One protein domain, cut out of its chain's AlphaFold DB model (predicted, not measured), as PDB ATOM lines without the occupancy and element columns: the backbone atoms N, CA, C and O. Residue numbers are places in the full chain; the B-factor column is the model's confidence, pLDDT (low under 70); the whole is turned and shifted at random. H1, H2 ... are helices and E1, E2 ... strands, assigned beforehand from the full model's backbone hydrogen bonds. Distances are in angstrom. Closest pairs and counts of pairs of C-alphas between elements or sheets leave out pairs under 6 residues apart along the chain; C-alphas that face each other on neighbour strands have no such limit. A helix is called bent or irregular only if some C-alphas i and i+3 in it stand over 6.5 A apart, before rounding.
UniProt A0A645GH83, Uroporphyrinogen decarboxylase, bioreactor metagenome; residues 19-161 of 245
ATOM      1  N   ASP A  19      -6.550 -12.617  52.456       92.88
ATOM      2  CA  ASP A  19      -7.179 -13.125  53.694       92.88
ATOM      3  C   ASP A  19      -8.655 -13.519  53.503       92.88
ATOM      4  O   ASP A  19      -9.219 -14.242  54.316       92.88
ATOM      5  N   SER A  20      -9.293 -12.991  52.453       94.00
ATOM      6  CA  SER A  20     -10.683 -13.256  52.091       94.00
ATOM      7  C   SER A  20     -10.841 -14.241  50.925       94.00
ATOM      8  O   SER A  20     -11.804 -14.157  50.148       94.00
ATOM      9  N   LEU A  21      -9.856 -15.127  50.716       95.88
ATOM     10  CA  LEU A  21      -9.846 -16.060  49.590       95.88
ATOM     11  C   LEU A  21     -11.130 -16.890  49.552       95.88
ATOM     12  O   LEU A  21     -11.729 -17.013  48.484       95.88
ATOM     13  N   LEU A  22     -11.584 -17.427  50.686       96.81
ATOM     14  CA  LEU A  22     -12.771 -18.289  50.758       96.81
ATOM     15  C   LEU A  22     -14.095 -17.511  50.643       96.81
ATOM     16  O   LEU A  22     -15.098 -18.062  50.189       96.81
ATOM     17  N   GLU A  23     -14.100 -16.223  50.986       96.31
ATOM     18  CA  GLU A  23     -15.249 -15.317  50.875       96.31
ATOM     19  C   GLU A  23     -15.379 -14.687  49.486       96.31
ATOM     20  O   GLU A  23     -16.390 -14.043  49.182       96.31
ATOM     21  N   SER A  24     -14.376 -14.852  48.617       95.56
ATOM     22  CA  SER A  24     -14.464 -14.374  47.242       95.56
ATOM     23  C   SER A  24     -15.682 -14.985  46.537       95.56
ATOM     24  O   SER A  24     -16.088 -16.123  46.788       95.56
ATOM     25  N   ARG A  25     -16.284 -14.239  45.607       94.06
ATOM     26  CA  ARG A  25     -17.496 -14.695  44.908       94.06
ATOM     27  C   ARG A  25     -17.285 -16.032  44.190       94.06
ATOM     28  O   ARG A  25     -18.195 -16.846  44.133       94.06
ATOM     29  N   GLN A  26     -16.119 -16.241  43.587       93.38
ATOM     30  CA  GLN A  26     -15.842 -17.438  42.797       93.38
ATOM     31  C   GLN A  26     -15.633 -18.670  43.683       93.38
ATOM     32  O   GLN A  26     -16.169 -19.730  43.372       93.38
ATOM     33  N   THR A  27     -14.889 -18.528  44.778       96.12
ATOM     34  CA  THR A  27     -14.601 -19.625  45.715       96.12
ATOM     35  C   THR A  27     -15.834 -20.000  46.531       96.12
ATOM     36  O   THR A  27     -16.172 -21.180  46.596       96.12
ATOM     37  N   SER A  28     -16.568 -19.015  47.062       96.00
ATOM     38  CA  SER A  28     -17.804 -19.248  47.828       96.00
ATOM     39  C   SER A  28     -18.851 -20.040  47.043       96.00
ATOM     40  O   SER A  28     -19.450 -20.961  47.589       96.00
ATOM     41  N   VAL A  29     -19.003 -19.780  45.738       98.19
ATOM     42  CA  VAL A  29     -19.914 -20.553  44.874       98.19
ATOM     43  C   VAL A  29     -19.552 -22.041  44.839       98.19
ATOM     44  O   VAL A  29     -20.446 -22.886  44.880       98.19
ATOM     45  N   VAL A  30     -18.262 -22.383  44.768       98.19
ATOM     46  CA  VAL A  30     -17.829 -23.789  44.738       98.19
ATOM     47  C   VAL A  30     -17.965 -24.432  46.118       98.19
ATOM     48  O   VAL A  30     -18.448 -25.556  46.217       98.19
ATOM     49  N   LEU A  31     -17.618 -23.708  47.186       98.44
ATOM     50  CA  LEU A  31     -17.792 -24.152  48.576       98.44
ATOM     51  C   LEU A  31     -19.261 -24.486  48.895       98.44
ATOM     52  O   LEU A  31     -19.565 -25.520  49.497       98.44
ATOM     53  N   ASP A  32     -20.187 -23.641  48.445       98.31
ATOM     54  CA  ASP A  32     -21.621 -23.874  48.606       98.31
ATOM     55  C   ASP A  32     -22.098 -25.052  47.743       98.31
ATOM     56  O   ASP A  32     -22.899 -25.868  48.202       98.31
ATOM     57  N   ALA A  33     -21.566 -25.210  46.525       98.44
ATOM     58  CA  ALA A  33     -21.878 -26.358  45.674       98.44
ATOM     59  C   ALA A  33     -21.445 -27.694  46.304       98.44
ATOM     60  O   ALA A  33     -22.209 -28.656  46.248       98.44
ATOM     61  N   VAL A  34     -20.271 -27.751  46.945       98.56
ATOM     62  CA  VAL A  34     -19.823 -28.935  47.703       98.56
ATOM     63  C   VAL A  34     -20.799 -29.252  48.835       98.56
ATOM     64  O   VAL A  34     -21.225 -30.398  48.957       98.56
ATOM     65  N   SER A  35     -21.230 -28.232  49.585       98.38
ATOM     66  CA  SER A  35     -22.195 -28.399  50.684       98.38
ATOM     67  C   SER A  35     -23.520 -28.992  50.177       98.38
ATOM     68  O   SER A  35     -24.033 -29.961  50.735       98.38
ATOM     69  N   ILE A  36     -24.039 -28.458  49.062       98.50
ATOM     70  CA  ILE A  36     -25.272 -28.940  48.416       98.50
ATOM     71  C   ILE A  36     -25.118 -30.385  47.928       98.50
ATOM     72  O   ILE A  36     -26.057 -31.174  48.037       98.50
ATOM     73  N   LEU A  37     -23.968 -30.737  47.346       98.12
ATOM     74  CA  LEU A  37     -23.715 -32.095  46.870       98.12
ATOM     75  C   LEU A  37     -23.667 -33.078  48.037       98.12
ATOM     76  O   LEU A  37     -24.387 -34.074  47.989       98.12
ATOM     77  N   LYS A  38     -22.896 -32.775  49.088       98.00
ATOM     78  CA  LYS A  38     -22.758 -33.650  50.258       98.00
ATOM     79  C   LYS A  38     -24.099 -33.870  50.961       98.00
ATOM     80  O   LYS A  38     -24.442 -35.011  51.249       98.00
ATOM     81  N   GLU A  39     -24.914 -32.825  51.134       98.06
ATOM     82  CA  GLU A  39     -26.268 -32.954  51.702       98.06
ATOM     83  C   GLU A  39     -27.161 -33.897  50.878       98.06
ATOM     84  O   GLU A  39     -27.934 -34.678  51.431       98.06
ATOM     85  N   ARG A  40     -27.055 -33.850  49.543       97.94
ATOM     86  CA  ARG A  40     -27.891 -34.661  48.647       97.94
ATOM     87  C   ARG A  40     -27.489 -36.125  48.593       97.94
ATOM     88  O   ARG A  40     -28.364 -36.969  48.411       97.94
ATOM     89  N   VAL A  41     -26.191 -36.411  48.649       97.75
ATOM     90  CA  VAL A  41     -25.677 -37.774  48.470       97.75
ATOM     91  C   VAL A  41     -25.399 -38.496  49.789       97.75
ATOM     92  O   VAL A  41     -25.296 -39.720  49.792       97.75
ATOM     93  N   GLY A  42     -25.324 -37.762  50.901       95.81
ATOM     94  CA  GLY A  42     -25.032 -38.313  52.218       95.81
ATOM     95  C   GLY A  42     -23.633 -38.927  52.295       95.81
ATOM     96  O   GLY A  42     -22.675 -38.415  51.716       95.81
ATOM     97  N   GLU A  43     -23.518 -40.040  53.017       95.19
ATOM     98  CA  GLU A  43     -22.246 -40.749  53.217       95.19
ATOM     99  C   GLU A  43     -22.012 -41.887  52.210       95.19
ATOM    100  O   GLU A  43     -20.938 -42.482  52.193       95.19
ATOM    101  N   ASP A  44     -22.992 -42.188  51.353       95.56
ATOM    102  CA  ASP A  44     -22.937 -43.343  50.445       95.56
ATOM    103  C   ASP A  44     -22.167 -43.061  49.143       95.56
ATOM    104  O   ASP A  44     -21.742 -43.994  48.457       95.56
ATOM    105  N   VAL A  45     -21.995 -41.787  48.771       97.56
ATOM    106  CA  VAL A  45     -21.288 -41.378  47.546       97.56
ATOM    107  C   VAL A  45     -20.245 -40.312  47.882       97.56
ATOM    108  O   VAL A  45     -20.612 -39.275  48.433       97.56
ATOM    109  N   PRO A  46     -18.966 -40.515  47.516       97.56
ATOM    110  CA  PRO A  46     -17.927 -39.535  47.796       97.56
ATOM    111  C   PRO A  46     -18.062 -38.294  46.905       97.56
ATOM    112  O   PRO A  46     -18.260 -38.393  45.689       97.56
ATOM    113  N   VAL A  47     -17.880 -37.119  47.499       98.44
ATOM    114  CA  VAL A  47     -17.742 -35.833  46.814       98.44
ATOM    115  C   VAL A  47     -16.255 -35.512  46.672       98.44
ATOM    116  O   VAL A  47     -15.566 -35.236  47.650       98.44
ATOM    117  N   VAL A  48     -15.756 -35.525  45.435       98.25
ATOM    118  CA  VAL A  48     -14.359 -35.195  45.116       98.25
ATOM    119  C   VAL A  48     -14.295 -33.791  44.518       98.25
ATOM    120  O   VAL A  48     -14.958 -33.519  43.515       98.25
ATOM    121  N   ALA A  49     -13.505 -32.898  45.116       98.31
ATOM    122  CA  ALA A  49     -13.370 -31.513  44.666       98.31
ATOM    123  C   ALA A  49     -12.016 -31.265  43.981       98.31
ATOM    124  O   ALA A  49     -10.974 -31.711  44.453       98.31
ATOM    125  N   GLY A  50     -12.030 -30.541  42.861       98.00
ATOM    126  CA  GLY A  50     -10.826 -30.201  42.099       98.00
ATOM    127  C   GLY A  50     -10.215 -28.862  42.519       98.00
ATOM    128  O   GLY A  50     -10.933 -27.876  42.694       98.00
ATOM    129  N   VAL A  51      -8.887 -28.816  42.616       98.31
ATOM    130  CA  VAL A  51      -8.094 -27.607  42.881       98.31
ATOM    131  C   VAL A  51      -6.973 -27.533  41.850       98.31
ATOM    132  O   VAL A  51      -6.225 -28.490  41.690       98.31
ATOM    133  N   VAL A  52      -6.837 -26.408  41.144       98.25
ATOM    134  CA  VAL A  52      -5.679 -26.188  40.259       98.25
ATOM    135  C   VAL A  52      -4.432 -26.018  41.125       98.25
ATOM    136  O   VAL A  52      -4.466 -25.275  42.108       98.25
ATOM    137  N   GLY A  53      -3.363 -26.728  40.782       98.44
ATOM    138  CA  GLY A  53      -2.127 -26.734  41.545       98.44
ATOM    139  C   GLY A  53      -1.227 -25.519  41.312       98.44
ATOM    140  O   GLY A  53      -1.511 -24.653  40.475       98.44
ATOM    141  N   PRO A  54      -0.146 -25.419  42.103       98.38
ATOM    142  CA  PRO A  54       0.716 -24.246  42.121       98.38
ATOM    143  C   PRO A  54       1.441 -23.999  40.793       98.38
ATOM    144  O   PRO A  54       1.606 -22.833  40.426       98.38
ATOM    145  N   ALA A  55       1.842 -25.037  40.053       98.25
ATOM    146  CA  ALA A  55       2.492 -24.870  38.753       98.25
ATOM    147  C   ALA A  55       1.507 -24.359  37.691       98.25
ATOM    148  O   ALA A  55       1.804 -23.394  36.974       98.25
ATOM    149  N   GLY A  56       0.299 -24.923  37.646       97.81
ATOM    150  CA  GLY A  56      -0.780 -24.480  36.768       97.81
ATOM    151  C   GLY A  56      -1.148 -23.025  37.032       97.81
ATOM    152  O   GLY A  56      -1.142 -22.203  36.111       97.81
ATOM    153  N   LEU A  57      -1.351 -22.653  38.298       97.88
ATOM    154  CA  LEU A  57      -1.599 -21.264  38.689       97.88
ATOM    155  C   LEU A  57      -0.421 -20.339  38.341       97.88
ATOM    156  O   LEU A  57      -0.641 -19.240  37.828       97.88
ATOM    157  N   ALA A  58       0.827 -20.768  38.554       98.06
ATOM    158  CA  ALA A  58       2.006 -19.969  38.215       98.06
ATOM    159  C   ALA A  58       2.077 -19.700  36.707       98.06
ATOM    160  O   ALA A  58       2.328 -18.565  36.292       98.06
ATOM    161  N   SER A  59       1.780 -20.708  35.882       97.12
ATOM    162  CA  SER A  59       1.711 -20.561  34.428       97.12
ATOM    163  C   SER A  59       0.607 -19.585  33.993       97.12
ATOM    164  O   SER A  59       0.820 -18.789  33.076       97.12
ATOM    165  N   MET A  60      -0.541 -19.578  34.683       96.38
ATOM    166  CA  MET A  60      -1.661 -18.673  34.406       96.38
ATOM    167  C   MET A  60      -1.364 -17.233  34.833       96.38
ATOM    168  O   MET A  60      -1.797 -16.299  34.161       96.38
ATOM    169  N   LEU A  61      -0.616 -17.031  35.924       96.88
ATOM    170  CA  LEU A  61      -0.262 -15.696  36.413       96.88
ATOM    171  C   LEU A  61       0.930 -15.087  35.678       96.88
ATOM    172  O   LEU A  61       0.922 -13.887  35.406       96.88
ATOM    173  N   ALA A  62       1.959 -15.882  35.379       96.81
ATOM    174  CA  ALA A  62       3.179 -15.407  34.729       96.81
ATOM    175  C   ALA A  62       3.114 -15.481  33.195       96.81
ATOM    176  O   ALA A  62       3.840 -14.769  32.495       96.81
ATOM    177  N   GLY A  63       2.242 -16.342  32.671       96.75
ATOM    178  CA  GLY A  63       2.255 -16.791  31.288       96.75
ATOM    179  C   GLY A  63       3.319 -17.866  31.055       96.75
ATOM    180  O   GLY A  63       4.449 -17.760  31.536       96.75
ATOM    181  N   MET A  64       2.987 -18.866  30.229       95.50
ATOM    182  CA  MET A  64       3.837 -20.038  29.957       95.50
ATOM    183  C   MET A  64       5.282 -19.676  29.569       95.50
ATOM    184  O   MET A  64       6.234 -20.297  30.029       95.50
ATOM    185  N   LYS A  65       5.475 -18.616  28.771       95.31
ATOM    186  CA  LYS A  65       6.818 -18.156  28.382       95.31
ATOM    187  C   LYS A  65       7.676 -17.769  29.591       95.31
ATOM    188  O   LYS A  65       8.850 -18.124  29.631       95.31
ATOM    189  N   ASN A  66       7.126 -16.990  30.522       95.69
ATOM    190  CA  ASN A  66       7.869 -16.544  31.699       95.69
ATOM    191  C   ASN A  66       8.068 -17.698  32.676       95.69
ATOM    192  O   ASN A  66       9.183 -17.867  33.151       95.69
ATOM    193  N   TYR A  67       7.024 -18.503  32.900       96.75
ATOM    194  CA  TYR A  67       7.078 -19.712  33.720       96.75
ATOM    195  C   TYR A  67       8.262 -20.607  33.315       96.75
ATOM    196  O   TYR A  67       9.184 -20.796  34.105       96.75
ATOM    197  N   LEU A  68       8.327 -21.016  32.042       96.88
ATOM    198  CA  LEU A  68       9.419 -21.851  31.520       96.88
ATOM    199  C   LEU A  68      10.787 -21.157  31.570       96.88
ATOM    200  O   LEU A  68      11.794 -21.765  31.924       96.88
ATOM    201  N   MET A  69      10.852 -19.868  31.218       96.31
ATOM    202  CA  MET A  69      12.119 -19.131  31.221       96.31
ATOM    203  C   MET A  69      12.692 -18.978  32.634       96.31
ATOM    204  O   MET A  69      13.911 -19.003  32.807       96.31
ATOM    205  N   TRP A  70      11.843 -18.786  33.645       96.44
ATOM    206  CA  TRP A  70      12.287 -18.593  35.025       96.44
ATOM    207  C   TRP A  70      12.776 -19.887  35.659       96.44
ATOM    208  O   TRP A  70      13.797 -19.820  36.324       96.44
ATOM    209  N   PHE A  71      12.210 -21.053  35.339       95.00
ATOM    210  CA  PHE A  71      12.819 -22.336  35.729       95.00
ATOM    211  C   PHE A  71      14.306 -22.438  35.348       95.00
ATOM    212  O   PHE A  71      15.123 -22.912  36.129       95.00
ATOM    213  N   VAL A  72      14.677 -21.933  34.166       94.69
ATOM    214  CA  VAL A  72      16.063 -21.990  33.671       94.69
ATOM    215  C   VAL A  72      16.923 -20.836  34.193       94.69
ATOM    216  O   VAL A  72      18.096 -21.016  34.508       94.69
ATOM    217  N   THR A  73      16.377 -19.620  34.222       96.25
ATOM    218  CA  THR A  73      17.175 -18.402  34.459       96.25
ATOM    219  C   THR A  73      17.126 -17.901  35.900       96.25
ATOM    220  O   THR A  73      18.044 -17.192  36.321       96.25
ATOM    221  N   ASN A  74      16.056 -18.219  36.636       95.62
ATOM    222  CA  ASN A  74      15.709 -17.700  37.965       95.62
ATOM    223  C   ASN A  74      14.807 -18.685  38.728       95.62
ATOM    224  O   ASN A  74      13.637 -18.363  38.973       95.62
ATOM    225  N   PRO A  75      15.309 -19.890  39.051       95.31
ATOM    226  CA  PRO A  75      14.514 -20.916  39.724       95.31
ATOM    227  C   PRO A  75      13.935 -20.411  41.054       95.31
ATOM    228  O   PRO A  75      12.771 -20.647  41.354       95.31
ATOM    229  N   ASP A  76      14.687 -19.573  41.770       96.31
ATOM    230  CA  ASP A  76      14.261 -18.891  42.995       96.31
ATOM    231  C   ASP A  76      12.958 -18.090  42.827       96.31
ATOM    232  O   ASP A  76      12.094 -18.094  43.700       96.31
ATOM    233  N   VAL A  77      12.784 -17.431  41.679       96.00
ATOM    234  CA  VAL A  77      11.604 -16.604  41.391       96.00
ATOM    235  C   VAL A  77      10.366 -17.461  41.140       96.00
ATOM    236  O   VAL A  77       9.273 -17.104  41.582       96.00
ATOM    237  N   VAL A  78      10.506 -18.570  40.405       95.38
ATOM    238  CA  VAL A  78       9.364 -19.460  40.146       95.38
ATOM    239  C   VAL A  78       9.007 -20.267  41.394       95.38
ATOM    240  O   VAL A  78       7.824 -20.449  41.667       95.38
ATOM    241  N   GLU A  79       9.994 -20.649  42.206       97.00
ATOM    242  CA  GLU A  79       9.792 -21.282  43.511       97.00
ATOM    243  C   GLU A  79       9.073 -20.355  44.501       97.00
ATOM    244  O   GLU A  79       8.133 -20.792  45.160       97.00
ATOM    245  N   GLU A  80       9.439 -19.068  44.573       97.69
ATOM    246  CA  GLU A  80       8.745 -18.073  45.414       97.69
ATOM    247  C   GLU A  80       7.274 -17.909  44.991       97.69
ATOM    248  O   GLU A  80       6.363 -17.907  45.830       97.69
ATOM    249  N   LEU A  81       7.025 -17.829  43.679       98.12
ATOM    250  CA  LEU A  81       5.673 -17.733  43.131       98.12
ATOM    251  C   LEU A  81       4.852 -18.990  43.442       98.12
ATOM    252  O   LEU A  81       3.767 -18.887  44.012       98.12
ATOM    253  N   MET A  82       5.362 -20.176  43.099       98.31
ATOM    254  CA  MET A  82       4.675 -21.444  43.360       98.31
ATOM    255  C   MET A  82       4.500 -21.697  44.862       98.31
ATOM    256  O   MET A  82       3.478 -22.246  45.267       98.31
ATOM    257  N   GLY A  83       5.437 -21.251  45.701       98.56
ATOM    258  CA  GLY A  83       5.326 -21.303  47.157       98.56
ATOM    259  C   GLY A  83       4.121 -20.520  47.672       98.56
ATOM    260  O   GLY A  83       3.319 -21.066  48.425       98.56
ATOM    261  N   THR A  84       3.936 -19.288  47.193       98.50
ATOM    262  CA  THR A  84       2.764 -18.458  47.530       98.50
ATOM    263  C   THR A  84       1.463 -19.096  47.039       98.50
ATOM    264  O   THR A  84       0.461 -19.114  47.748       98.50
ATOM    265  N   LEU A  85       1.471 -19.666  45.833       98.56
ATOM    266  CA  LEU A  85       0.292 -20.320  45.260       98.56
ATOM    267  C   LEU A  85      -0.042 -21.638  45.956       98.56
ATOM    268  O   LEU A  85      -1.213 -21.979  46.070       98.56
ATOM    269  N   THR A  86       0.960 -22.332  46.495       98.81
ATOM    270  CA  THR A  86       0.760 -23.529  47.318       98.81
ATOM    271  C   THR A  86      -0.044 -23.195  48.575       98.81
ATOM    272  O   THR A  86      -0.929 -23.968  48.929       98.81
ATOM    273  N   GLU A  87       0.185 -22.036  49.205       98.62
ATOM    274  CA  GLU A  87      -0.627 -21.583  50.350       98.62
ATOM    275  C   GLU A  87      -2.095 -21.388  49.956       98.62
ATOM    276  O   GLU A  87      -2.991 -21.885  50.635       98.62
ATOM    277  N   ALA A  88      -2.349 -20.741  48.811       98.44
ATOM    278  CA  ALA A  88      -3.709 -20.563  48.302       98.44
ATOM    279  C   ALA A  88      -4.385 -21.913  48.001       98.44
ATOM    280  O   ALA A  88      -5.561 -22.104  48.316       98.44
ATOM    281  N   CYS A  89      -3.647 -22.867  47.418       98.69
ATOM    282  CA  CYS A  89      -4.142 -24.222  47.182       98.69
ATOM    283  C   CYS A  89      -4.497 -24.930  48.498       98.69
ATOM    284  O   CYS A  89      -5.542 -25.574  48.562       98.69
ATOM    285  N   ILE A  90      -3.662 -24.816  49.539       98.81
ATOM    286  CA  ILE A  90      -3.890 -25.434  50.858       98.81
ATOM    287  C   ILE A  90      -5.127 -24.841  51.532       98.81
ATOM    288  O   ILE A  90      -5.974 -25.590  52.024       98.81
ATOM    289  N   GLU A  91      -5.249 -23.513  51.552       98.56
ATOM    290  CA  GLU A  91      -6.390 -22.826  52.158       98.56
ATOM    291  C   GLU A  91      -7.695 -23.211  51.456       98.56
ATOM    292  O   GLU A  91      -8.660 -23.618  52.106       98.56
ATOM    293  N   TYR A  92      -7.706 -23.180  50.121       98.69
ATOM    294  CA  TYR A  92      -8.889 -23.534  49.346       98.69
ATOM    295  C   TYR A  92      -9.260 -25.018  49.468       98.69
ATOM    296  O   TYR A  92     -10.431 -25.342  49.663       98.69
ATOM    297  N   ALA A  93      -8.277 -25.922  49.427       98.75
ATOM    298  CA  ALA A  93      -8.485 -27.354  49.634       98.75
ATOM    299  C   ALA A  93      -9.100 -27.648  51.009       98.75
ATOM    300  O   ALA A  93     -10.085 -28.379  51.101       98.75
ATOM    301  N   ASN A  94      -8.563 -27.049  52.075       98.75
ATOM    302  CA  ASN A  94      -9.113 -27.212  53.420       98.75
ATOM    303  C   ASN A  94     -10.514 -26.596  53.547       98.75
ATOM    304  O   ASN A  94     -11.382 -27.217  54.153       98.75
ATOM    305  N   GLY A  95     -10.780 -25.453  52.906       98.38
ATOM    306  CA  GLY A  95     -12.128 -24.884  52.843       98.38
ATOM    307  C   GLY A  95     -13.143 -25.827  52.183       98.38
ATOM    308  O   GLY A  95     -14.259 -25.970  52.675       98.38
ATOM    309  N   LEU A  96     -12.762 -26.512  51.099       98.75
ATOM    310  CA  LEU A  96     -13.615 -27.506  50.430       98.75
ATOM    311  C   LEU A  96     -13.883 -28.728  51.324       98.75
ATOM    312  O   LEU A  96     -15.019 -29.199  51.387       98.75
ATOM    313  N   LEU A  97     -12.864 -29.209  52.043       98.62
ATOM    314  CA  LEU A  97     -13.004 -30.293  53.022       98.62
ATOM    315  C   LEU A  97     -13.936 -29.896  54.177       98.62
ATOM    316  O   LEU A  97     -14.819 -30.668  54.542       98.62
ATOM    317  N   ASP A  98     -13.816 -28.671  54.693       98.25
ATOM    318  CA  ASP A  98     -14.688 -28.144  55.755       98.25
ATOM    319  C   ASP A  98     -16.160 -28.031  55.303       98.25
ATOM    320  O   ASP A  98     -17.074 -28.033  56.130       98.25
ATOM    321  N   ARG A  99     -16.412 -27.968  53.986       98.00
ATOM    322  CA  ARG A  99     -17.758 -28.015  53.384       98.00
ATOM    323  C   ARG A  99     -18.246 -29.423  53.040       98.00
ATOM    324  O   ARG A  99     -19.349 -29.562  52.513       98.00
ATOM    325  N   GLY A 100     -17.469 -30.453  53.365       97.88
ATOM    326  CA  GLY A 100     -17.866 -31.851  53.232       97.88
ATOM    327  C   GLY A 100     -17.357 -32.556  51.978       97.88
ATOM    328  O   GLY A 100     -17.895 -33.605  51.640       97.88
ATOM    329  N   ALA A 101     -16.350 -32.018  51.278       98.50
ATOM    330  CA  ALA A 101     -15.629 -32.818  50.290       98.50
ATOM    331  C   ALA A 101     -14.915 -33.990  50.988       98.50
ATOM    332  O   ALA A 101     -14.271 -33.803  52.019       98.50
ATOM    333  N   ASP A 102     -14.994 -35.187  50.409       98.50
ATOM    334  CA  ASP A 102     -14.346 -36.392  50.939       98.50
ATOM    335  C   ASP A 102     -12.891 -36.517  50.447       98.50
ATOM    336  O   ASP A 102     -12.047 -37.130  51.104       98.50
ATOM    337  N   ALA A 103     -12.580 -35.914  49.296       98.50
ATOM    338  CA  ALA A 103     -11.236 -35.877  48.730       98.50
ATOM    339  C   ALA A 103     -10.986 -34.611  47.902       98.50
ATOM    340  O   ALA A 103     -11.904 -34.041  47.304       98.50
ATOM    341  N   ILE A 104      -9.713 -34.222  47.819       98.81
ATOM    342  CA  ILE A 104      -9.227 -33.130  46.974       98.81
ATOM    343  C   ILE A 104      -8.354 -33.696  45.861       98.81
ATOM    344  O   ILE A 104      -7.361 -34.362  46.135       98.81
ATOM    345  N   THR A 105      -8.683 -33.369  44.614       98.75
ATOM    346  CA  THR A 105      -7.824 -33.627  43.457       98.75
ATOM    347  C   THR A 105      -7.068 -32.357  43.092       98.75
ATOM    348  O   THR A 105      -7.655 -31.414  42.557       98.75
ATOM    349  N   LEU A 106      -5.766 -32.333  43.367       98.81
ATOM    350  CA  LEU A 106      -4.847 -31.312  42.879       98.81
ATOM    351  C   LEU A 106      -4.548 -31.583  41.399       98.81
ATOM    352  O   LEU A 106      -4.071 -32.659  41.060       98.81
ATOM    353  N   ILE A 107      -4.848 -30.636  40.517       98.50
ATOM    354  CA  ILE A 107      -4.680 -30.752  39.062       98.50
ATOM    355  C   ILE A 107      -3.524 -29.845  38.658       98.50
ATOM    356  O   ILE A 107      -3.675 -28.624  38.722       98.50
ATOM    357  N   ASP A 108      -2.378 -30.414  38.285       97.81
ATOM    358  CA  ASP A 108      -1.144 -29.626  38.165       97.81
ATOM    359  C   ASP A 108      -0.204 -30.109  37.050       97.81
ATOM    360  O   ASP A 108       0.965 -30.434  37.257       97.81
ATOM    361  N   SER A 109      -0.734 -30.174  35.833       95.88
ATOM    362  CA  SER A 109      -0.045 -30.719  34.658       95.88
ATOM    363  C   SER A 109       1.164 -29.894  34.205       95.88
ATOM    364  O   SER A 109       2.082 -30.433  33.595       95.88
ATOM    365  N   GLU A 110       1.217 -28.600  34.531       97.38
ATOM    366  CA  GLU A 110       2.354 -27.725  34.217       97.38
ATOM    367  C   GLU A 110       3.628 -28.048  35.013       97.38
ATOM    368  O   GLU A 110       4.706 -27.556  34.672       97.38
ATOM    369  N   ALA A 111       3.522 -28.886  36.045       97.00
ATOM    370  CA  ALA A 111       4.667 -29.477  36.726       97.00
ATOM    371  C   ALA A 111       5.206 -30.738  36.028       97.00
ATOM    372  O   ALA A 111       6.242 -31.262  36.430       97.00
ATOM    373  N   GLY A 112       4.496 -31.269  35.030       95.75
ATOM    374  CA  GLY A 112       4.816 -32.559  34.432       95.75
ATOM    375  C   GLY A 112       6.043 -32.547  33.507       95.75
ATOM    376  O   GLY A 112       6.448 -31.485  33.020       95.75
ATOM    377  N   PRO A 113       6.603 -33.734  33.191       96.12
ATOM    378  CA  PRO A 113       7.791 -33.885  32.341       96.12
ATOM    379  C   PRO A 113       7.633 -33.378  30.902       96.12
ATOM    380  O   PRO A 113       8.618 -33.037  30.251       96.12
ATOM    381  N   ASP A 114       6.393 -33.302  30.406       95.44
ATOM    382  CA  ASP A 114       6.085 -32.708  29.098       95.44
ATOM    383  C   ASP A 114       6.349 -31.181  29.080       95.44
ATOM    384  O   ASP A 114       6.459 -30.587  28.004       95.44
ATOM    385  N   ILE A 115       6.448 -30.535  30.252       96.94
ATOM    386  CA  ILE A 115       6.572 -29.077  30.413       96.94
ATOM    387  C   ILE A 115       7.918 -28.676  31.025       96.94
ATOM    388  O   ILE A 115       8.554 -27.742  30.529       96.94
ATOM    389  N   ILE A 116       8.368 -29.362  32.078       96.31
ATOM    390  CA  ILE A 116       9.640 -29.088  32.762       96.31
ATOM    391  C   ILE A 116      10.500 -30.347  32.856       96.31
ATOM    392  O   ILE A 116       9.999 -31.466  32.809       96.31
ATOM    393  N   ALA A 117      11.814 -30.175  32.995       96.69
ATOM    394  CA  ALA A 117      12.717 -31.309  33.137       96.69
ATOM    395  C   ALA A 117      12.516 -32.022  34.499       96.69
ATOM    396  O   ALA A 117      12.192 -31.360  35.489       96.69
ATOM    397  N   PRO A 118      12.711 -33.355  34.592       96.75
ATOM    398  CA  PRO A 118      12.493 -34.098  35.840       96.75
ATOM    399  C   PRO A 118      13.322 -33.602  37.039       96.75
ATOM    400  O   PRO A 118      12.841 -33.605  38.167       96.75
ATOM    401  N   ASP A 119      14.536 -33.105  36.805       96.69
ATOM    402  CA  ASP A 119      15.386 -32.503  37.843       96.69
ATOM    403  C   ASP A 119      14.794 -31.196  38.403       96.69
ATOM    404  O   ASP A 119      14.864 -30.936  39.607       96.69
ATOM    405  N   MET A 120      14.153 -30.392  37.552       96.56
ATOM    406  CA  MET A 120      13.404 -29.198  37.959       96.56
ATOM    407  C   MET A 120      12.145 -29.561  38.752       96.56
ATOM    408  O   MET A 120      11.794 -28.864  39.703       96.56
ATOM    409  N   PHE A 121      11.480 -30.664  38.400       97.25
ATOM    410  CA  PHE A 121      10.363 -31.183  39.187       97.25
ATOM    411  C   PHE A 121      10.814 -31.560  40.607       97.25
ATOM    412  O   PHE A 121      10.229 -31.094  41.588       97.25
ATOM    413  N   GLU A 122      11.878 -32.357  40.730       95.81
ATOM    414  CA  GLU A 122      12.398 -32.811  42.025       95.81
ATOM    415  C   GLU A 122      12.860 -31.655  42.921       95.81
ATOM    416  O   GLU A 122      12.656 -31.686  44.136       95.81
ATOM    417  N   THR A 123      13.474 -30.627  42.335       95.38
ATOM    418  CA  THR A 123      14.041 -29.504  43.093       95.38
ATOM    419  C   THR A 123      13.010 -28.432  43.439       95.38
ATOM    420  O   THR A 123      12.967 -27.995  44.589       95.38
ATOM    421  N   SER A 124      12.150 -28.042  42.494       96.31
ATOM    422  CA  SER A 124      11.275 -26.872  42.652       96.31
ATOM    423  C   SER A 124       9.803 -27.216  42.909       96.31
ATOM    424  O   SER A 124       9.087 -26.391  43.475       96.31
ATOM    425  N   VAL A 125       9.322 -28.406  42.523       97.69
ATOM    426  CA  VAL A 125       7.898 -28.783  42.660       97.69
ATOM    427  C   VAL A 125       7.668 -29.783  43.788       97.69
ATOM    428  O   VAL A 125       6.796 -29.578  44.635       97.69
ATOM    429  N   PHE A 126       8.454 -30.857  43.848       98.19
ATOM    430  CA  PHE A 126       8.280 -31.924  44.833       98.19
ATOM    431  C   PHE A 126       8.216 -31.423  46.296       98.19
ATOM    432  O   PHE A 126       7.319 -31.859  47.031       98.19
ATOM    433  N   PRO A 127       9.052 -30.457  46.746       98.44
ATOM    434  CA  PRO A 127       8.938 -29.902  48.096       98.44
ATOM    435  C   PRO A 127       7.585 -29.226  48.373       98.44
ATOM    436  O   PRO A 127       7.072 -29.298  49.495       98.44
ATOM    437  N   LEU A 128       6.985 -28.601  47.356       98.56
ATOM    438  CA  LEU A 128       5.684 -27.941  47.451       98.56
ATOM    439  C   LEU A 128       4.549 -28.964  47.546       98.56
ATOM    440  O   LEU A 128       3.642 -28.792  48.358       98.56
ATOM    441  N   TYR A 129       4.633 -30.079  46.819       98.69
ATOM    442  CA  TYR A 129       3.665 -31.175  46.949       98.69
ATOM    443  C   TYR A 129       3.728 -31.848  48.319       98.69
ATOM    444  O   TYR A 129       2.690 -32.084  48.939       98.69
ATOM    445  N   ARG A 130       4.938 -32.073  48.846       98.69
ATOM    446  CA  ARG A 130       5.141 -32.562  50.219       98.69
ATOM    447  C   ARG A 130       4.537 -31.614  51.250       98.69
ATOM    448  O   ARG A 130       3.990 -32.062  52.258       98.69
ATOM    449  N   LYS A 131       4.651 -30.304  51.024       98.75
ATOM    450  CA  LYS A 131       4.015 -29.286  51.861       98.75
ATOM    451  C   LYS A 131       2.489 -29.361  51.772       98.75
ATOM    452  O   LYS A 131       1.851 -29.497  52.811       98.75
ATOM    453  N   PHE A 132       1.932 -29.351  50.561       98.81
ATOM    454  CA  PHE A 132       0.493 -29.476  50.325       98.81
ATOM    455  C   PHE A 132      -0.086 -30.712  51.023       98.81
ATOM    456  O   PHE A 132      -1.020 -30.597  51.810       98.81
ATOM    457  N   CYS A 133       0.524 -31.884  50.830       98.56
ATOM    458  CA  CYS A 133       0.045 -33.129  51.432       98.56
ATOM    459  C   CYS A 133       0.154 -33.163  52.961       98.56
ATOM    460  O   CYS A 133      -0.611 -33.871  53.608       98.56
ATOM    461  N   ARG A 134       1.096 -32.421  53.553       98.50
ATOM    462  CA  ARG A 134       1.231 -32.314  55.012       98.50
ATOM    463  C   ARG A 134       0.159 -31.413  55.630       98.50
ATOM    464  O   ARG A 134      -0.209 -31.626  56.780       98.50
ATOM    465  N   GLU A 135      -0.279 -30.384  54.910       98.69
ATOM    466  CA  GLU A 135      -1.119 -29.307  55.455       98.69
ATOM    467  C   GLU A 135      -2.599 -29.421  55.051       98.69
ATOM    468  O   GLU A 135      -3.469 -28.856  55.721       98.69
ATOM    469  N   VAL A 136      -2.914 -30.195  54.009       98.69
ATOM    470  CA  VAL A 136      -4.290 -30.567  53.658       98.69
ATOM    471  C   VAL A 136      -4.742 -31.757  54.503       98.69
ATOM    472  O   VAL A 136      -4.100 -32.803  54.530       98.69
ATOM    473  N   LYS A 137      -5.870 -31.592  55.202       94.69
ATOM    474  CA  LYS A 137      -6.318 -32.512  56.267       94.69
ATOM    475  C   LYS A 137      -7.057 -33.766  55.776       94.69
ATOM    476  O   LYS A 137      -7.287 -34.672  56.571       94.69
ATOM    477  N   GLY A 138      -7.486 -33.783  54.516       95.38
ATOM    478  CA  GLY A 138      -8.317 -34.839  53.929       95.38
ATOM    479  C   GLY A 138      -7.539 -35.767  53.002       95.38
ATOM    480  O   GLY A 138      -6.315 -35.714  52.956       95.38
ATOM    481  N   LEU A 139      -8.254 -36.598  52.240       98.19
ATOM    482  CA  LEU A 139      -7.657 -37.435  51.196       98.19
ATOM    483  C   LEU A 139      -7.194 -36.541  50.038       98.19
ATOM    484  O   LEU A 139      -7.970 -35.717  49.547       98.19
ATOM    485  N   ARG A 140      -5.943 -36.699  49.591       98.56
ATOM    486  CA  ARG A 140      -5.393 -35.943  48.460       98.56
ATOM    487  C   ARG A 140      -5.069 -36.865  47.294       98.56
ATOM    488  O   ARG A 140      -4.359 -37.860  47.432       98.56
ATOM    489  N   ILE A 141      -5.534 -36.461  46.126       98.81
ATOM    490  CA  ILE A 141      -5.227 -37.056  44.835       98.81
ATOM    491  C   ILE A 141      -4.432 -36.023  44.043       98.81
ATOM    492  O   ILE A 141      -4.773 -34.842  44.058       98.81
ATOM    493  N   LEU A 142      -3.396 -36.451  43.331       98.75
ATOM    494  CA  LEU A 142      -2.779 -35.647  42.282       98.75
ATOM    495  C   LEU A 142      -3.303 -36.108  40.927       98.75
ATOM    496  O   LEU A 142      -3.370 -37.304  40.675       98.75
ATOM    497  N   HIS A 143      -3.619 -35.183  40.034       98.56
ATOM    498  CA  HIS A 143      -3.773 -35.454  38.614       98.56
ATOM    499  C   HIS A 143      -2.700 -34.704  37.824       98.56
ATOM    500  O   HIS A 143      -2.523 -33.495  38.000       98.56
ATOM    501  N   MET A 144      -2.012 -35.433  36.948       96.56
ATOM    502  CA  MET A 144      -0.993 -34.900  36.053       96.56
ATOM    503  C   MET A 144      -1.258 -35.408  34.635       96.56
ATOM    504  O   MET A 144      -1.181 -36.610  34.382       96.56
ATOM    505  N   CYS A 145      -1.578 -34.490  33.722       93.50
ATOM    506  CA  CYS A 145      -1.625 -34.792  32.293       93.50
ATOM    507  C   CYS A 145      -0.211 -35.001  31.738       93.50
ATOM    508  O   CYS A 145       0.783 -34.566  32.322       93.50
ATOM    509  N   GLY A 146      -0.137 -35.576  30.548       94.06
ATOM    510  CA  GLY A 146       1.087 -35.856  29.830       94.06
ATOM    511  C   GLY A 146       1.714 -37.182  30.233       94.06
ATOM    512  O   GLY A 146       1.107 -38.038  30.881       94.06
ATOM    513  N   ASP A 147       2.957 -37.362  29.801       96.44
ATOM    514  CA  ASP A 147       3.753 -38.512  30.204       96.44
ATOM    515  C   ASP A 147       4.464 -38.241  31.543       96.44
ATOM    516  O   ASP A 147       5.554 -37.674  31.602       96.44
ATOM    517  N   ALA A 148       3.836 -38.665  32.643       96.50
ATOM    518  CA  ALA A 148       4.393 -38.537  33.989       96.50
ATOM    519  C   ALA A 148       5.463 -39.598  34.323       96.50
ATOM    520  O   ALA A 148       5.987 -39.596  35.438       96.50
ATOM    521  N   THR A 149       5.811 -40.499  33.390       97.56
ATOM    522  CA  THR A 149       6.664 -41.680  33.634       97.56
ATOM    523  C   THR A 149       7.967 -41.337  34.354       97.56
ATOM    524  O   THR A 149       8.353 -42.029  35.296       97.56
ATOM    525  N   ALA A 150       8.623 -40.242  33.959       97.69
ATOM    526  CA  ALA A 150       9.917 -39.834  34.504       97.69
ATOM    527  C   ALA A 150       9.869 -39.346  35.966       97.69
ATOM    528  O   ALA A 150      10.917 -39.249  36.596       97.69
ATOM    529  N   VAL A 151       8.683 -39.044  36.503       97.81
ATOM    530  CA  VAL A 151       8.503 -38.492  37.859       97.81
ATOM    531  C   VAL A 151       7.580 -39.347  38.735       97.81
ATOM    532  O   VAL A 151       7.230 -38.944  39.838       97.81
ATOM    533  N   LEU A 152       7.210 -40.557  38.300       98.19
ATOM    534  CA  LEU A 152       6.338 -41.448  39.078       98.19
ATOM    535  C   LEU A 152       6.904 -41.796  40.461       98.19
ATOM    536  O   LEU A 152       6.146 -41.872  41.425       98.19
ATOM    537  N   ASP A 153       8.220 -42.001  40.563       97.94
ATOM    538  CA  ASP A 153       8.880 -42.346  41.825       97.94
ATOM    539  C   ASP A 153       8.801 -41.213  42.865       97.94
ATOM    540  O   ASP A 153       8.226 -41.442  43.933       97.94
ATOM    541  N   PRO A 154       9.247 -39.970  42.572       97.75
ATOM    542  CA  PRO A 154       9.071 -38.873  43.518       97.75
ATOM    543  C   PRO A 154       7.590 -38.543  43.753       97.75
ATOM    544  O   PRO A 154       7.219 -38.189  44.869       97.75
ATOM    545  N   LEU A 155       6.704 -38.703  42.764       97.50
ATOM    546  CA  LEU A 155       5.266 -38.513  42.983       97.50
ATOM    547  C   LEU A 155       4.682 -39.488  44.008       97.50
ATOM    548  O   LEU A 155       3.885 -39.072  44.853       97.50
ATOM    549  N   ALA A 156       5.103 -40.753  43.980       97.94
ATOM    550  CA  ALA A 156       4.684 -41.751  44.958       97.94
ATOM    551  C   ALA A 156       5.142 -41.413  46.388       97.94
ATOM    552  O   ALA A 156       4.472 -41.781  47.352       97.94
ATOM    553  N   ASP A 157       6.232 -40.655  46.528       97.94
ATOM    554  CA  ASP A 157       6.761 -40.208  47.818       97.94
ATOM    555  C   ASP A 157       6.242 -38.822  48.244       97.94
ATOM    556  O   ASP A 157       6.485 -38.382  49.374       97.94
ATOM    557  N   ALA A 158       5.500 -38.110  47.389       97.69
ATOM    558  CA  ALA A 158       5.017 -36.753  47.663       97.69
ATOM    559  C   ALA A 158       3.936 -36.702  48.758       97.69
ATOM    560  O   ALA A 158       3.698 -35.652  49.358       97.69
ATOM    561  N   GLY A 159       3.340 -37.851  49.071       98.00
ATOM    562  CA  GLY A 159       2.428 -38.041  50.190       98.00
ATOM    563  C   GLY A 159       0.998 -38.354  49.778       98.00
ATOM    564  O   GLY A 159       0.299 -38.890  50.628       98.00
ATOM    565  N   PHE A 160       0.592 -38.068  48.531       98.62
ATOM    566  CA  PHE A 160      -0.755 -38.306  47.988       98.62
ATOM    567  C   PHE A 160      -1.241 -39.747  48.200       98.62
ATOM    568  O   PHE A 160      -0.465 -40.693  48.103       98.62
ATOM    569  N   GLU A 161      -2.544 -39.927  48.427       98.62
ATOM    570  CA  GLU A 161      -3.164 -41.257  48.494       98.62
ATOM    571  C   GLU A 161      -3.426 -41.840  47.098       98.62
ATOM    572  O   GLU A 161      -3.443 -43.063  46.934       98.62
TER     573      GLU A 161
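AT A GLANCE: This is residues 19 to 161 of the 245 residues of the protein "Uroporphyrinogen decarboxylase" of bioreactor metagenome (UniProt A0A645GH83). A small, twisted wall of three parallel strands has the long helix H4 running along one face, over E1 and E2, with H5 side by side with H4. H1 packs on H4 near its last residues, H2 and H3 pack on H4 nearer its first residues, and H6 packs on H5. The printed part has 143 residues, with six named helices and three named strands in the order H1 E1 H2 H3 H4 E2 H5 E3 H6; the sheet's order is E1 E2 E3, and the class is mostly helix. It is compact, with a radius of gyration of the C-alphas of 15.5 A, yet elongated in outline, spanning 49 by 32 by 23 A.

IN THESE COORDINATES: The sheet holds E1, residues 48 to 52, 13.4 A; E2, residues 103 to 107, 12.8 A; and E3, residues 139 to 144, 16.7 A. H4, residues 75 to 98, is 34.1 A long, from C-alpha 75 at (14.514, -20.916, 39.724) to C-alpha 98 at (-14.688, -28.144, 55.755). H5, residues 118 to 135, is 24.4 A long with a kink of 45 degrees near residue 125; it is only just irregular, C-alphas 124 and 127 being 6.7 A apart. H1, residues 25 to 41, is 24.7 A long and begins at C-alpha 25 (-17.496, -14.695, 44.908). H2 is residues 54 to 62, 11.8 A, and H3 residues 64 to 73, 14.2 A. H6, residues 149 to 157, 14.3 A, is irregular, with C-alphas 150 and 153 7.8 A apart.

HOW THE PARTS SIT: E1 and E2 are parallel at 29 degrees, with N 49 and O 103 2.9 A apart, within hydrogen-bond range. E2 and E3 are parallel at 21 degrees, with N 106 and O 141 within range at 2.8 A. Two strand-helix-strand units, parallel neighbour strands with helices between, are E1, H2 H3 H4, E2 and E2, H5, E3; the latter's crossover is right-handed. H4 and H5 on one face of the sheet make two layers; H4's height over the sheet is 7.7 A. H4, the hub, touches H5 at a shallow tilt of 31 degrees, the same way, closest at the C-alphas of Glu 79 and Ser 124, 5.8 A. It touches H2 at a steep 60 degrees, closest at C-alphas Pro 54 and Met 82, 5.0 A; H3 at Trp 70 and Val 78, 6.0 A; and H1, whose residues 27 to 34 alone touch it, at Leu 31 and Leu 96, 5.7 A. H2 and H3 only just touch, only at the corner, with 3 pairs of C-alphas within 8 A. H6 touches H5 at a shallow 32 degrees, closest at C-alphas Pro 118 and Val 151, 6.3 A. Every O i to N i+4 pair is within range in H2 and H4; the figures are 12 of 13 in H1, 5 of 6 in H3, 11 of 14 in H5 and 3 of 5 in H6.

THE WHOLE: The C-alphas farthest apart are those of Arg 40 and Thr 73, 50.0 A. The printed part has no cut and no long link. Its mean pLDDT is 97.3, and no printed residue is under 70.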